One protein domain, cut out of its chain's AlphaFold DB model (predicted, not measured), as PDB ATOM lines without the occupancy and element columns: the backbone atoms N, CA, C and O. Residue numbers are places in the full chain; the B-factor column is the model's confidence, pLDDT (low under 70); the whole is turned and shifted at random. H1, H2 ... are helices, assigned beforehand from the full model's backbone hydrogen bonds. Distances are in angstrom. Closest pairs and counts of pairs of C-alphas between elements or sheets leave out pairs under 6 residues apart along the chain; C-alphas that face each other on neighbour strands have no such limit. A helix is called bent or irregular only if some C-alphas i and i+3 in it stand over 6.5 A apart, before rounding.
ATOM      1  N   ALA A  12     -52.686  -1.662   9.995       72.06
ATOM      2  CA  ALA A  12     -53.414  -0.465   9.588       72.06
ATOM      3  C   ALA A  12     -52.816   0.192   8.330       72.06
ATOM      4  O   ALA A  12     -53.553   0.552   7.416       72.06
ATOM      5  N   GLN A  13     -51.484   0.266   8.220       71.44
ATOM      6  CA  GLN A  13     -50.829   0.843   7.041       71.44
ATOM      7  C   GLN A  13     -51.002  -0.031   5.796       71.44
ATOM      8  O   GLN A  13     -51.147   0.485   4.688       71.44
ATOM      9  N   LEU A  14     -51.015  -1.356   5.972       68.75
ATOM     10  CA  LEU A  14     -51.309  -2.292   4.887       68.75
ATOM     11  C   LEU A  14     -52.758  -2.147   4.409       68.75
ATOM     12  O   LEU A  14     -52.998  -2.119   3.203       68.75
ATOM     13  N   ALA A  15     -53.712  -2.005   5.334       71.31
ATOM     14  CA  ALA A  15     -55.118  -1.789   5.005       71.31
ATOM     15  C   ALA A  15     -55.337  -0.464   4.256       71.31
ATOM     16  O   ALA A  15     -56.042  -0.440   3.246       71.31
ATOM     17  N   ASP A  16     -54.677   0.613   4.685       74.19
ATOM     18  CA  ASP A  16     -54.739   1.910   4.006       74.19
ATOM     19  C   ASP A  16     -54.102   1.868   2.612       74.19
ATOM     20  O   ASP A  16     -54.643   2.439   1.662       74.19
ATOM     21  N   LEU A  17     -52.991   1.146   2.444       70.31
ATOM     22  CA  LEU A  17     -52.338   0.977   1.145       70.31
ATOM     23  C   LEU A  17     -53.214   0.175   0.169       70.31
ATOM     24  O   LEU A  17     -53.353   0.567  -0.992       70.31
ATOM     25  N   VAL A  18     -53.844  -0.903   0.652       75.88
ATOM     26  CA  VAL A  18     -54.794  -1.713  -0.129       75.88
ATOM     27  C   VAL A  18     -56.018  -0.895  -0.521       75.88
ATOM     28  O   VAL A  18     -56.483  -0.988  -1.653       75.88
ATOM     29  N   ARG A  19     -56.521  -0.049   0.380       76.44
ATOM     30  CA  ARG A  19     -57.675   0.814   0.109       76.44
ATOM     31  C   ARG A  19     -57.352   1.931  -0.883       76.44
ATOM     32  O   ARG A  19     -58.219   2.310  -1.663       76.44
ATOM     33  N   LYS A  20     -56.116   2.440  -0.868       82.00
ATOM     34  CA  LYS A  20     -55.661   3.517  -1.756       82.00
ATOM     35  C   LYS A  20     -55.473   3.045  -3.198       82.00
ATOM     36  O   LYS A  20     -55.860   3.775  -4.098       82.00
ATOM     37  N   ASN A  21     -54.913   1.849  -3.416       77.75
ATOM     38  CA  ASN A  21     -54.633   1.305  -4.755       77.75
ATOM     39  C   ASN A  21     -54.921  -0.213  -4.850       77.75
ATOM     40  O   ASN A  21     -53.995  -1.003  -5.073       77.75
ATOM     41  N   PRO A  22     -56.193  -0.645  -4.739       75.94
ATOM     42  CA  PRO A  22     -56.546  -2.065  -4.631       75.94
ATOM     43  C   PRO A  22     -56.140  -2.890  -5.859       75.94
ATOM     44  O   PRO A  22     -55.759  -4.053  -5.728       75.94
ATOM     45  N   GLY A  23     -56.157  -2.279  -7.049       80.81
ATOM     46  CA  GLY A  23     -55.801  -2.944  -8.305       80.81
ATOM     47  C   GLY A  23     -54.327  -3.343  -8.426       80.81
ATOM     48  O   GLY A  23     -54.008  -4.196  -9.243       80.81
ATOM     49  N   ILE A  24     -53.431  -2.766  -7.617       80.56
ATOM     50  CA  ILE A  24     -51.987  -3.054  -7.663       80.56
ATOM     51  C   ILE A  24     -51.561  -3.866  -6.439       80.56
ATOM     52  O   ILE A  24     -50.773  -4.803  -6.551       80.56
ATOM     53  N   THR A  25     -52.096  -3.548  -5.262       81.75
ATOM     54  CA  THR A  25     -51.674  -4.187  -4.010       81.75
ATOM     55  C   THR A  25     -52.090  -5.649  -3.924       81.75
ATOM     56  O   THR A  25     -51.299  -6.482  -3.493       81.75
ATOM     57  N   ILE A  26     -53.311  -5.983  -4.351       82.31
ATOM     58  CA  ILE A  26     -53.835  -7.354  -4.306       82.31
ATOM     59  C   ILE A  26     -53.012  -8.299  -5.197       82.31
ATOM     60  O   ILE A  26     -52.515  -9.304  -4.677       82.31
ATOM     61  N   PRO A  27     -52.793  -8.007  -6.499       86.38
ATOM     62  CA  PRO A  27     -51.986  -8.890  -7.335       86.38
ATOM     63  C   PRO A  27     -50.525  -8.938  -6.887       86.38
ATOM     64  O   PRO A  27     -49.925 -10.004  -6.955       86.38
ATOM     65  N   LEU A  28     -49.958  -7.841  -6.369       86.44
ATOM     66  CA  LEU A  28     -48.584  -7.833  -5.861       86.44
ATOM     67  C   LEU A  28     -48.403  -8.788  -4.674       86.44
ATOM     68  O   LEU A  28     -47.429  -9.540  -4.629       86.44
ATOM     69  N   VAL A  29     -49.343  -8.791  -3.725       86.88
ATOM     70  CA  VAL A  29     -49.310  -9.700  -2.567       86.88
ATOM     71  C   VAL A  29     -49.513 -11.148  -3.015       86.88
ATOM     72  O   VAL A  29     -48.772 -12.034  -2.581       86.88
ATOM     73  N   GLY A  30     -50.464 -11.389  -3.921       87.31
ATOM     74  CA  GLY A  30     -50.708 -12.713  -4.496       87.31
ATOM     75  C   GLY A  30     -49.482 -13.265  -5.225       87.31
ATOM     76  O   GLY A  30     -49.035 -14.373  -4.931       87.31
ATOM     77  N   ALA A  31     -48.885 -12.464  -6.109       87.94
ATOM     78  CA  ALA A  31     -47.669 -12.814  -6.835       87.94
ATOM     79  C   ALA A  31     -46.494 -13.066  -5.884       87.94
ATOM     80  O   ALA A  31     -45.816 -14.082  -6.010       87.94
ATOM     81  N   SER A  32     -46.295 -12.209  -4.879       86.62
ATOM     82  CA  SER A  32     -45.238 -12.391  -3.874       86.62
ATOM     83  C   SER A  32     -45.409 -13.704  -3.107       86.62
ATOM     84  O   SER A  32     -44.448 -14.439  -2.904       86.62
ATOM     85  N   THR A  33     -46.644 -14.043  -2.735       87.19
ATOM     86  CA  THR A  33     -46.959 -15.299  -2.038       87.19
ATOM     87  C   THR A  33     -46.705 -16.511  -2.931       87.19
ATOM     88  O   THR A  33     -46.093 -17.486  -2.497       87.19
ATOM     89  N   ALA A  34     -47.124 -16.447  -4.197       88.69
ATOM     90  CA  ALA A  34     -46.891 -17.509  -5.167       88.69
ATOM     91  C   ALA A  34     -45.390 -17.742  -5.413       88.69
ATOM     92  O   ALA A  34     -44.938 -18.887  -5.400       88.69
ATOM     93  N   VAL A  35     -44.611 -16.664  -5.556       88.50
ATOM     94  CA  VAL A  35     -43.150 -16.723  -5.701       88.50
ATOM     95  C   VAL A  35     -42.508 -17.355  -4.467       88.50
ATOM     96  O   VAL A  35     -41.660 -18.228  -4.612       88.50
ATOM     97  N   LEU A  36     -42.940 -16.993  -3.255       87.31
ATOM     98  CA  LEU A  36     -42.429 -17.604  -2.024       87.31
ATOM     99  C   LEU A  36     -42.707 -19.110  -1.967       87.31
ATOM    100  O   LEU A  36     -41.802 -19.886  -1.665       87.31
ATOM    101  N   ILE A  37     -43.929 -19.538  -2.293       87.50
ATOM    102  CA  ILE A  37     -44.289 -20.964  -2.340       87.50
ATOM    103  C   ILE A  37     -43.420 -21.707  -3.359       87.50
ATOM    104  O   ILE A  37     -42.980 -22.826  -3.091       87.50
ATOM    105  N   TRP A  38     -43.176 -21.094  -4.519       86.62
ATOM    106  CA  TRP A  38     -42.307 -21.658  -5.543       86.62
ATOM    107  C   TRP A  38     -40.864 -21.790  -5.041       86.62
ATOM    108  O   TRP A  38     -40.327 -22.891  -5.083       86.62
ATOM    109  N   CYS A  39     -40.283 -20.738  -4.457       84.06
ATOM    110  CA  CYS A  39     -38.932 -20.767  -3.886       84.06
ATOM    111  C   CYS A  39     -38.769 -21.837  -2.797       84.06
ATOM    112  O   CYS A  39     -37.737 -22.496  -2.737       84.06
ATOM    113  N   ILE A  40     -39.778 -22.033  -1.937       84.94
ATOM    114  CA  ILE A  40     -39.730 -23.056  -0.880       84.94
ATOM    115  C   ILE A  40     -39.674 -24.460  -1.483       84.94
ATOM    116  O   ILE A  40     -38.838 -25.263  -1.072       84.94
ATOM    117  N   LYS A  41     -40.547 -24.759  -2.451       83.38
ATOM    118  CA  LYS A  41     -40.554 -26.061  -3.138       83.38
ATOM    119  C   LYS A  41     -39.245 -26.295  -3.879       83.38
ATOM    120  O   LYS A  41     -38.641 -27.350  -3.751       83.38
ATOM    121  N   ASP A  42     -38.772 -25.267  -4.567       81.25
ATOM    122  CA  ASP A  42     -37.536 -25.307  -5.332       81.25
ATOM    123  C   ASP A  42     -36.298 -25.547  -4.454       81.25
ATOM    124  O   ASP A  42     -35.406 -26.318  -4.803       81.25
ATOM    125  N   TYR A  43     -36.270 -24.934  -3.268       81.31
ATOM    126  CA  TYR A  43     -35.235 -25.178  -2.273       81.31
ATOM    127  C   TYR A  43     -35.314 -26.600  -1.702       81.31
ATOM    128  O   TYR A  43     -34.283 -27.241  -1.516       81.31
ATOM    129  N   GLN A  44     -36.516 -27.128  -1.453       81.31
ATOM    130  CA  GLN A  44     -36.686 -28.521  -1.023       81.31
ATOM    131  C   GLN A  44     -36.192 -29.509  -2.081       81.31
ATOM    132  O   GLN A  44     -35.518 -30.478  -1.735       81.31
ATOM    133  N   ASP A  45     -36.466 -29.242  -3.357       76.31
ATOM    134  CA  ASP A  45     -35.955 -30.047  -4.464       76.31
ATOM    135  C   ASP A  45     -34.425 -29.958  -4.547       76.31
ATOM    136  O   ASP A  45     -33.761 -30.981  -4.702       76.31
ATOM    137  N   PHE A  46     -33.846 -28.766  -4.352       76.12
ATOM    138  CA  PHE A  46     -32.395 -28.586  -4.245       76.12
ATOM    139  C   PHE A  46     -31.789 -29.398  -3.091       76.12
ATOM    140  O   PHE A  46     -30.753 -30.036  -3.268       76.12
ATOM    141  N   LEU A  47     -32.451 -29.436  -1.932       77.00
ATOM    142  CA  LEU A  47     -32.028 -30.267  -0.806       77.00
ATOM    143  C   LEU A  47     -32.127 -31.770  -1.133       77.00
ATOM    144  O   LEU A  47     -31.228 -32.547  -0.818       77.00
ATOM    145  N   ALA A  48     -33.186 -32.197  -1.824       74.62
ATOM    146  CA  ALA A  48     -33.394 -33.597  -2.199       74.62
ATOM    147  C   ALA A  48     -32.317 -34.152  -3.153       74.62
ATOM    148  O   ALA A  48     -32.091 -35.366  -3.185       74.62
ATOM    149  N   LEU A  49     -31.611 -33.289  -3.894       72.19
ATOM    150  CA  LEU A  49     -30.461 -33.689  -4.719       72.19
ATOM    151  C   LEU A  49     -29.301 -34.250  -3.874       72.19
ATOM    152  O   LEU A  49     -28.509 -35.064  -4.366       72.19
ATOM    153  N   GLY A  50     -29.247 -33.887  -2.591       69.19
ATOM    154  CA  GLY A  50     -28.191 -34.262  -1.662       69.19
ATOM    155  C   GLY A  50     -26.915 -33.430  -1.838       69.19
ATOM    156  O   GLY A  50     -26.818 -32.599  -2.744       69.19
ATOM    157  N   PRO A  51     -25.915 -33.630  -0.962       67.94
ATOM    158  CA  PRO A  51     -24.659 -32.895  -1.026       67.94
ATOM    159  C   PRO A  51     -23.909 -33.234  -2.323       67.94
ATOM    160  O   PRO A  51     -23.563 -34.390  -2.571       67.94
ATOM    161  N   GLY A  52     -23.691 -32.218  -3.158       67.75
ATOM    162  CA  GLY A  52     -22.873 -32.272  -4.372       67.75
ATOM    163  C   GLY A  52     -21.692 -31.298  -4.293       67.75
ATOM    164  O   GLY A  52     -21.257 -30.935  -3.206       67.75
ATOM    165  N   GLY A  53     -21.184 -30.843  -5.446       63.47
ATOM    166  CA  GLY A  53     -20.054 -29.898  -5.510       63.47
ATOM    167  C   GLY A  53     -20.383 -28.445  -5.128       63.47
ATOM    168  O   GLY A  53     -19.471 -27.660  -4.882       63.47
ATOM    169  N   VAL A  54     -21.664 -28.069  -5.069       70.94
ATOM    170  CA  VAL A  54     -22.106 -26.713  -4.691       70.94
ATOM    171  C   VAL A  54     -22.466 -26.687  -3.200       70.94
ATOM    172  O   VAL A  54     -23.035 -27.665  -2.711       70.94
ATOM    173  N   PRO A  55     -22.184 -25.591  -2.464       74.44
ATOM    174  CA  PRO A  55     -22.534 -25.483  -1.051       74.44
ATOM    175  C   PRO A  55     -24.014 -25.794  -0.796       74.44
ATOM    176  O   PRO A  55     -24.897 -25.150  -1.361       74.44
ATOM    177  N   TYR A  56     -24.284 -26.751   0.090       73.38
ATOM    178  CA  TYR A  56     -25.629 -27.211   0.460       73.38
ATOM    179  C   TYR A  56     -26.321 -26.232   1.429       73.38
ATOM    180  O   TYR A  56     -26.722 -26.576   2.533       73.38
ATOM    181  N   ASN A  57     -26.388 -24.963   1.030       79.62
ATOM    182  CA  ASN A  57     -26.939 -23.851   1.799       79.62
ATOM    183  C   ASN A  57     -27.830 -22.990   0.890       79.62
ATOM    184  O   ASN A  57     -27.726 -23.056  -0.335       79.62
ATOM    185  N   ILE A  58     -28.634 -22.099   1.481       80.19
ATOM    186  CA  ILE A  58     -29.496 -21.149   0.745       80.19
ATOM    187  C   ILE A  58     -28.693 -20.322  -0.277       80.19
ATOM    188  O   ILE A  58     -29.175 -20.052  -1.373       80.19
ATOM    189  N   PHE A  59     -27.441 -19.971   0.035       81.25
ATOM    190  CA  PHE A  59     -26.556 -19.262  -0.895       81.25
ATOM    191  C   PHE A  59     -26.186 -20.092  -2.129       81.25
ATOM    192  O   PHE A  59     -26.140 -19.552  -3.231       81.25
ATOM    193  N   GLY A  60     -25.946 -21.396  -1.960       77.44
ATOM    194  CA  GLY A  60     -25.664 -22.292  -3.080       77.44
ATOM    195  C   GLY A  60     -26.895 -22.507  -3.953       77.44
ATOM    196  O   GLY A  60     -26.788 -22.449  -5.176       77.44
ATOM    197  N   TRP A  61     -28.073 -22.633  -3.332       82.00
ATOM    198  CA  TRP A  61     -29.349 -22.631  -4.047       82.00
ATOM    199  C   TRP A  61     -29.528 -21.353  -4.876       82.00
ATOM    200  O   TRP A  61     -29.760 -21.434  -6.079       82.00
ATOM    201  N   ALA A  62     -29.349 -20.171  -4.275       81.69
ATOM    202  CA  ALA A  62     -29.495 -18.898  -4.980       81.69
ATOM    203  C   ALA A  62     -28.480 -18.747  -6.127       81.69
ATOM    204  O   ALA A  62     -28.844 -18.302  -7.215       81.69
ATOM    205  N   ALA A  63     -27.228 -19.162  -5.914       81.38
ATOM    206  CA  ALA A  63     -26.199 -19.152  -6.947       81.38
ATOM    207  C   ALA A  63     -26.578 -20.048  -8.134       81.38
ATOM    208  O   ALA A  63     -26.488 -19.607  -9.275       81.38
ATOM    209  N   ILE A  64     -27.073 -21.266  -7.893       78.31
ATOM    210  CA  ILE A  64     -27.538 -22.155  -8.968       78.31
ATOM    211  C   ILE A  64     -28.758 -21.560  -9.678       78.31
ATOM    212  O   ILE A  64     -28.819 -21.528 -10.907       78.31
ATOM    213  N   THR A  65     -29.732 -21.061  -8.926       80.69
ATOM    214  CA  THR A  65     -30.977 -20.544  -9.498       80.69
ATOM    215  C   THR A  65     -30.753 -19.293 -10.350       80.69
ATOM    216  O   THR A  65     -31.428 -19.135 -11.362       80.69
ATOM    217  N   ILE A  66     -29.796 -18.430  -9.992       81.12
ATOM    218  CA  ILE A  66     -29.531 -17.176 -10.714       81.12
ATOM    219  C   ILE A  66     -28.449 -17.342 -11.785       81.12
ATOM    220  O   ILE A  66     -28.609 -16.831 -12.888       81.12
ATOM    221  N   LEU A  67     -27.344 -18.024 -11.478       79.06
ATOM    222  CA  LEU A  67     -26.182 -18.090 -12.372       79.06
ATOM    223  C   LEU A  67     -26.200 -19.302 -13.292       79.06
ATOM    224  O   LEU A  67     -25.568 -19.263 -14.336       79.06
ATOM    225  N   VAL A  68     -26.863 -20.385 -12.893       74.62
ATOM    226  CA  VAL A  68     -26.736 -21.684 -13.564       74.62
ATOM    227  C   VAL A  68     -28.005 -21.942 -14.381       74.62
ATOM    228  O   VAL A  68     -27.918 -22.101 -15.592       74.62
ATOM    229  N   ARG A  69     -29.203 -21.841 -13.785       74.56
ATOM    230  CA  ARG A  69     -30.489 -22.075 -14.484       74.56
ATOM    231  C   ARG A  69     -30.733 -21.325 -15.801       74.56
ATOM    232  O   ARG A  69     -31.287 -21.967 -16.685       74.56
ATOM    233  N   PRO A  70     -30.380 -20.039 -15.991       76.56
ATOM    234  CA  PRO A  70     -30.611 -19.389 -17.286       76.56
ATOM    235  C   PRO A  70     -29.766 -19.983 -18.422       76.56
ATOM    236  O   PRO A  70     -30.127 -19.830 -19.583       76.56
ATOM    237  N   PHE A  71     -28.677 -20.683 -18.098       74.44
ATOM    238  CA  PHE A  71     -27.850 -21.412 -19.063       74.44
ATOM    239  C   PHE A  71     -28.183 -22.911 -19.102       74.44
ATOM    240  O   PHE A  71     -27.467 -23.688 -19.730       74.44
ATOM    241  N   ALA A  72     -29.244 -23.338 -18.409       68.69
ATOM    242  CA  ALA A  72     -29.686 -24.723 -18.426       68.69
ATOM    243  C   ALA A  72     -30.422 -25.010 -19.725       68.69
ATOM    244  O   ALA A  72     -31.248 -24.209 -20.162       68.69
ATOM    245  N   LEU A  73     -30.159 -26.183 -20.305       63.19
ATOM    246  CA  LEU A  73     -30.943 -26.676 -21.427       63.19
ATOM    247  C   LEU A  73     -32.419 -26.757 -21.009       63.19
ATOM    248  O   LEU A  73     -32.738 -27.283 -19.937       63.19
ATOM    249  N   ASN A  74     -33.307 -26.212 -21.840       64.56
ATOM    250  CA  ASN A  74     -34.742 -26.305 -21.615       64.56
ATOM    251  C   ASN A  74     -35.169 -27.781 -21.693       64.56
ATOM    252  O   ASN A  74     -34.674 -28.526 -22.536       64.56
ATOM    253  N   GLU A  75     -36.103 -28.205 -20.839       63.47
ATOM    254  CA  GLU A  75     -36.657 -29.568 -20.860       63.47
ATOM    255  C   GLU A  75     -37.239 -29.923 -22.239       63.47
ATOM    256  O   GLU A  75     -37.139 -31.070 -22.671       63.47
ATOM    257  N   ASN A  76     -37.772 -28.929 -22.958       62.72
ATOM    258  CA  ASN A  76     -38.322 -29.102 -24.305       62.72
ATOM    259  C   ASN A  76     -37.254 -29.297 -25.392       62.72
ATOM    260  O   ASN A  76     -37.564 -29.852 -26.441       62.72
ATOM    261  N   HIS A  90     -30.560 -53.514 -34.125       79.50
ATOM    262  CA  HIS A  90     -30.525 -54.972 -34.260       79.50
ATOM    263  C   HIS A  90     -31.894 -55.603 -33.958       79.50
ATOM    264  O   HIS A  90     -32.675 -55.070 -33.162       79.50
ATOM    265  N   GLN A  91     -32.190 -56.751 -34.579       81.44
ATOM    266  CA  GLN A  91     -33.495 -57.414 -34.451       81.44
ATOM    267  C   GLN A  91     -33.811 -57.811 -33.004       81.44
ATOM    268  O   GLN A  91     -34.964 -57.709 -32.588       81.44
ATOM    269  N   GLU A  92     -32.802 -58.182 -32.208       82.38
ATOM    270  CA  GLU A  92     -32.989 -58.450 -30.781       82.38
ATOM    271  C   GLU A  92     -33.461 -57.222 -29.990       82.38
ATOM    272  O   GLU A  92     -34.248 -57.368 -29.058       82.38
ATOM    273  N   ILE A  93     -33.046 -56.011 -30.378       77.88
ATOM    274  CA  ILE A  93     -33.442 -54.763 -29.709       77.88
ATOM    275  C   ILE A  93     -34.882 -54.403 -30.080       77.88
ATOM    276  O   ILE A  93     -35.659 -54.001 -29.216       77.88
ATOM    277  N   LEU A  94     -35.256 -54.595 -31.348       79.38
ATOM    278  CA  LEU A  94     -36.623 -54.383 -31.839       79.38
ATOM    279  C   LEU A  94     -37.630 -55.363 -31.216       79.38
ATOM    280  O   LEU A  94     -38.807 -55.035 -31.090       79.38
ATOM    281  N   GLY A  95     -37.172 -56.553 -30.813       83.94
ATOM    282  CA  GLY A  95     -37.983 -57.557 -30.122       83.94
ATOM    283  C   GLY A  95     -38.209 -57.284 -28.631       83.94
ATOM    284  O   GLY A  95     -39.020 -57.971 -28.006       83.94
ATOM    285  N   LEU A  96     -37.516 -56.305 -28.037       83.31
ATOM    286  CA  LEU A  96     -37.707 -55.970 -26.629       83.31
ATOM    287  C   LEU A  96     -39.043 -55.247 -26.417       83.31
ATOM    288  O   LEU A  96     -39.415 -54.367 -27.198       83.31
ATOM    289  N   PRO A  97     -39.768 -55.560 -25.328       83.00
ATOM    290  CA  PRO A  97     -40.982 -54.833 -25.009       83.00
ATOM    291  C   PRO A  97     -40.648 -53.358 -24.739       83.00
ATOM    292  O   PRO A  97     -39.658 -53.065 -24.058       83.00
ATOM    293  N   PRO A  98     -41.485 -52.414 -25.203       77.25
ATOM    294  CA  PRO A  98     -41.278 -51.007 -24.915       77.25
ATOM    295  C   PRO A  98     -41.295 -50.777 -23.404       77.25
ATOM    296  O   PRO A  98     -42.074 -51.386 -22.657       77.25
ATOM    297  N   ARG A  99     -40.425 -49.875 -22.943       75.44
ATOM    298  CA  ARG A  99     -40.328 -49.524 -21.527       75.44
ATOM    299  C   ARG A  99     -41.697 -49.075 -21.010       75.44
ATOM    300  O   ARG A  99     -42.294 -48.135 -21.525       75.44
ATOM    301  N   LYS A 100     -42.164 -49.718 -19.938       72.62
ATOM    302  CA  LYS A 100     -43.389 -49.321 -19.237       72.62
ATOM    303  C   LYS A 100     -43.101 -48.129 -18.319       72.62
ATOM    304  O   LYS A 100     -42.229 -48.208 -17.455       72.62
ATOM    305  N   GLY A 101     -43.863 -47.051 -18.490       73.31
ATOM    306  CA  GLY A 101     -43.773 -45.826 -17.690       73.31
ATOM    307  C   GLY A 101     -43.154 -44.649 -18.445       73.31
ATOM    308  O   GLY A 101     -42.410 -44.828 -19.404       73.31
ATOM    309  N   GLY A 102     -43.484 -43.429 -18.007       72.06
ATOM    310  CA  GLY A 102     -42.948 -42.197 -18.595       72.06
ATOM    311  C   GLY A 102     -41.446 -42.019 -18.350       72.06
ATOM    312  O   GLY A 102     -40.803 -42.833 -17.688       72.06
ATOM    313  N   ARG A 103     -40.862 -40.929 -18.851       67.50
ATOM    314  CA  ARG A 103     -39.484 -40.547 -18.510       67.50
ATOM    315  C   ARG A 103     -39.426 -40.035 -17.065       67.50
ATOM    316  O   ARG A 103     -40.404 -39.493 -16.546       67.50
ATOM    317  N   ALA A 104     -38.291 -40.223 -16.396       69.19
ATOM    318  CA  ALA A 104     -38.035 -39.491 -15.162       69.19
ATOM    319  C   ALA A 104     -37.966 -37.996 -15.494       69.19
ATOM    320  O   ALA A 104     -37.377 -37.630 -16.512       69.19
ATOM    321  N   LYS A 105     -38.568 -37.141 -14.663       68.00
ATOM    322  CA  LYS A 105     -38.451 -35.696 -14.869       68.00
ATOM    323  C   LYS A 105     -37.017 -35.288 -14.553       68.00
ATOM    324  O   LYS A 105     -36.560 -35.473 -13.424       68.00
ATOM    325  N   LEU A 106     -36.313 -34.815 -15.573       61.88
ATOM    326  CA  LEU A 106     -34.941 -34.339 -15.479       61.88
ATOM    327  C   LEU A 106     -35.012 -32.817 -15.451       61.88
ATOM    328  O   LEU A 106     -35.243 -32.182 -16.471       61.88
ATOM    329  N   TYR A 107     -34.860 -32.240 -14.269       60.34
ATOM    330  CA  TYR A 107     -34.697 -30.798 -14.122       60.34
ATOM    331  C   TYR A 107     -33.185 -30.487 -14.189       60.34
ATOM    332  O   TYR A 107     -32.428 -31.236 -13.606       60.34
ATOM    333  N   GLY A 108     -32.704 -29.421 -14.838       57.97
ATOM    334  CA  GLY A 108     -31.382 -28.825 -14.533       57.97
ATOM    335  C   GLY A 108     -30.092 -29.350 -15.210       57.97
ATOM    336  O   GLY A 108     -30.107 -30.181 -16.109       57.97
ATOM    337  N   ILE A 109     -28.966 -28.752 -14.773       54.09
ATOM    338  CA  ILE A 109     -27.614 -28.758 -15.391       54.09
ATOM    339  C   ILE A 109     -26.698 -29.886 -14.900       54.09
ATOM    340  O   ILE A 109     -25.704 -30.207 -15.548       54.09
ATOM    341  N   ALA A 110     -27.007 -30.491 -13.757       58.22
ATOM    342  CA  ALA A 110     -26.203 -31.566 -13.192       58.22
ATOM    343  C   ALA A 110     -26.876 -32.927 -13.439       58.22
ATOM    344  O   ALA A 110     -28.097 -32.984 -13.598       58.22
ATOM    345  N   PRO A 111     -26.125 -34.042 -13.415       58.31
ATOM    346  CA  PRO A 111     -26.712 -35.373 -13.330       58.31
ATOM    347  C   PRO A 111     -27.587 -35.444 -12.073       58.31
ATOM    348  O   PRO A 111     -27.095 -35.539 -10.948       58.31
ATOM    349  N   HIS A 112     -28.897 -35.310 -12.253       63.22
ATOM    350  CA  HIS A 112     -29.834 -35.293 -11.142       63.22
ATOM    351  C   HIS A 112     -30.165 -36.713 -10.701       63.22
ATOM    352  O   HIS A 112     -30.339 -37.625 -11.513       63.22
ATOM    353  N   ARG A 113     -30.298 -36.898  -9.383       65.00
ATOM    354  CA  ARG A 113     -30.843 -38.137  -8.831       65.00
ATOM    355  C   ARG A 113     -32.281 -38.306  -9.329       65.00
ATOM    356  O   ARG A 113     -33.051 -37.349  -9.385       65.00
ATOM    357  N   GLN A 114     -32.667 -39.536  -9.652       69.31
ATOM    358  CA  GLN A 114     -34.027 -39.845 -10.086       69.31
ATOM    359  C   GLN A 114     -35.011 -39.717  -8.908       69.31
ATOM    360  O   GLN A 114     -35.122 -40.622  -8.085       69.31
ATOM    361  N   MET A 115     -35.722 -38.589  -8.816       65.94
ATOM    362  CA  MET A 115     -36.630 -38.298  -7.692       65.94
ATOM    363  C   MET A 115     -38.068 -38.791  -7.909       65.94
ATOM    364  O   MET A 115     -38.739 -39.191  -6.956       65.94
ATOM    365  N   THR A 116     -38.551 -38.790  -9.157       70.12
ATOM    366  CA  THR A 116     -39.955 -39.107  -9.477       70.12
ATOM    367  C   THR A 116     -40.233 -40.601  -9.598       70.12
ATOM    368  O   THR A 116     -41.332 -41.056  -9.295       70.12
ATOM    369  N   GLN A 117     -39.252 -41.378 -10.048       73.38
ATOM    370  CA  GLN A 117     -39.417 -42.803 -10.318       73.38
ATOM    371  C   GLN A 117     -38.801 -43.621  -9.193       73.38
ATOM    372  O   GLN A 117     -37.629 -43.999  -9.236       73.38
ATOM    373  N   LYS A 118     -39.621 -43.866  -8.171       75.19
ATOM    374  CA  LYS A 118     -39.303 -44.774  -7.070       75.19
ATOM    375  C   LYS A 118     -39.701 -46.196  -7.460       75.19
ATOM    376  O   LYS A 118     -40.708 -46.395  -8.135       75.19
ATOM    377  N   ALA A 119     -38.917 -47.175  -7.018       76.25
ATOM    378  CA  ALA A 119     -39.264 -48.581  -7.188       76.25
ATOM    379  C   ALA A 119     -40.623 -48.896  -6.519       76.25
ATOM    380  O   ALA A 119     -40.961 -48.261  -5.512       76.25
ATOM    381  N   PRO A 120     -41.402 -49.856  -7.042       81.31
ATOM    382  CA  PRO A 120     -42.619 -50.323  -6.382       81.31
ATOM    383  C   PRO A 120     -42.291 -50.982  -5.032       81.31
ATOM    384  O   PRO A 120     -41.200 -51.524  -4.845       81.31
ATOM    385  N   GLU A 121     -43.235 -50.956  -4.085       81.75
ATOM    386  CA  GLU A 121     -43.009 -51.477  -2.725       81.75
ATOM    387  C   GLU A 121     -42.612 -52.958  -2.698       81.75
ATOM    388  O   GLU A 121     -41.760 -53.350  -1.900       81.75
ATOM    389  N   SER A 122     -43.141 -53.761  -3.625       81.75
ATOM    390  CA  SER A 122     -42.753 -55.166  -3.791       81.75
ATOM    391  C   SER A 122     -41.254 -55.328  -4.057       81.75
ATOM    392  O   SER A 122     -40.609 -56.192  -3.472       81.75
ATOM    393  N   MET A 123     -40.672 -54.455  -4.879       80.38
ATOM    394  CA  MET A 123     -39.246 -54.484  -5.199       80.38
ATOM    395  C   MET A 123     -38.388 -53.920  -4.059       80.38
ATOM    396  O   MET A 123     -37.292 -54.417  -3.804       80.38
ATOM    397  N   LYS A 124     -38.895 -52.928  -3.312       81.81
ATOM    398  CA  LYS A 124     -38.214 -52.411  -2.111       81.81
ATOM    399  C   LYS A 124     -38.155 -53.427  -0.973       81.81
ATOM    400  O   LYS A 124     -37.244 -53.362  -0.150       81.81
ATOM    401  N   ALA A 125     -39.143 -54.315  -0.867       78.44
ATOM    402  CA  ALA A 125     -39.134 -55.390   0.121       78.44
ATOM    403  C   ALA A 125     -37.990 -56.377  -0.155       78.44
ATOM    404  O   ALA A 125     -37.206 -56.648   0.747       78.44
ATOM    405  N   VAL A 126     -37.825 -56.803  -1.412       80.94
ATOM    406  CA  VAL A 126     -36.738 -57.707  -1.832       80.94
ATOM    407  C   VAL A 126     -35.363 -57.108  -1.536       80.94
ATOM    408  O   VAL A 126     -34.517 -57.781  -0.956       80.94
ATOM    409  N   GLY A 127     -35.150 -55.828  -1.862       79.12
ATOM    410  CA  GLY A 127     -33.874 -55.159  -1.584       79.12
ATOM    411  C   GLY A 127     -33.508 -55.131  -0.095       79.12
ATOM    412  O   GLY A 127     -32.344 -55.310   0.245       79.12
ATOM    413  N   ARG A 128     -34.498 -54.969   0.795       79.31
ATOM    414  CA  ARG A 128     -34.285 -55.017   2.252       79.31
ATOM    415  C   ARG A 128     -33.946 -56.419   2.750       79.31
ATOM    416  O   ARG A 128     -33.160 -56.563   3.675       79.31
ATOM    417  N   THR A 129     -34.544 -57.449   2.159       77.56
ATOM    418  CA  THR A 129     -34.229 -58.834   2.519       77.56
ATOM    419  C   THR A 129     -32.792 -59.180   2.138       77.56
ATOM    420  O   THR A 129     -32.072 -59.719   2.969       77.56
ATOM    421  N   LEU A 130     -32.359 -58.799   0.931       77.00
ATOM    422  CA  LEU A 130     -30.999 -59.053   0.446       77.00
ATOM    423  C   LEU A 130     -29.931 -58.306   1.256       77.00
ATOM    424  O   LEU A 130     -28.893 -58.878   1.573       77.00
ATOM    425  N   SER A 131     -30.192 -57.056   1.650       75.75
ATOM    426  CA  SER A 131     -29.239 -56.302   2.474       75.75
ATOM    427  C   SER A 131     -29.038 -56.915   3.857       75.75
ATOM    428  O   SER A 131     -27.950 -56.828   4.408       75.75
ATOM    429  N   ASN A 132     -30.081 -57.526   4.424       75.25
ATOM    430  CA  ASN A 132     -30.001 -58.119   5.757       75.25
ATOM    431  C   ASN A 132     -29.230 -59.445   5.748       75.25
ATOM    432  O   ASN A 132     -28.585 -59.771   6.737       75.25
ATOM    433  N   THR A 133     -29.269 -60.184   4.636       70.38
ATOM    434  CA  THR A 133     -28.558 -61.463   4.477       70.38
ATOM    435  C   THR A 133     -27.055 -61.322   4.236       70.38
ATOM    436  O   THR A 133     -26.340 -62.299   4.398       70.38
ATOM    437  N   GLU A 134     -26.562 -60.143   3.843       65.19
ATOM    438  CA  GLU A 134     -25.119 -59.885   3.663       65.19
ATOM    439  C   GLU A 134     -24.426 -59.411   4.953       65.19
ATOM    440  O   GLU A 134     -23.202 -59.301   5.000       65.19
ATOM    441  N   THR A 135     -25.202 -59.101   5.994       59.00
ATOM    442  CA  THR A 135     -24.712 -58.618   7.297       59.00
ATOM    443  C   THR A 135     -24.632 -59.693   8.388       59.00
ATOM    444  O   THR A 135     -24.272 -59.357   9.517       59.00
TER     445      THR A 135
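This is residues 12 to 76 and 90 to 135 of the 136 residues of an uncharacterized protein of Deltaproteobacteria bacterium (UniProt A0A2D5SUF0). A long helix, H2, has short H1 turned off at its first end and H3 about perpendicular near its last; beyond, unnamed residues 95 to 120 fold back between H4 and H5, which stand free. The printed part has 111 residues, five named helices in order H1 to H5 and no named strand: all helix. It is extended, radius of gyration of the C-alphas 22.6 A, spanning 70 by 42 by 30 A.

H1, residues 12 to 20, begins at C-alpha 12 (-53.414, -0.465, 9.588). H2, residues 22 to 48, is 39.2 A from first to last C-alpha. H3, residues 58 to 71, 19.9 A, is only just irregular: C-alphas 67 and 70 are 6.7 A apart. H4 is residues 91 to 94. H5, residues 121 to 133, 19.0 A, ends at C-alpha 133 (-28.558, -61.463, 4.477).

H1 and H2 only just touch, only at the corner, with 3 pairs of C-alphas within 8 A; closest are Val 18 and Thr 25, 5.6 A, at a steep tilt of 60 degrees, opposite ways. Residues 43 to 46 of H2 and 58 to 61 of H3 only just touch, also with 3 pairs; closest C-alphas are Tyr 43 and Trp 61, 6.7 A, at 81 degrees. H4 and H5 are apart. O i to N i+4 pairs are within hydrogen-bond range throughout H1, 22 of 23 in H2, 7 of 10 in H3, 8 of 9 in H5; H4 is too short.

Residues 77 to 89 are cut out, a gap of 28.8 A between C-alphas 76 and 90. H4 to H5 is a long link. Low pLDDT, under 70, includes residues 103 to 115.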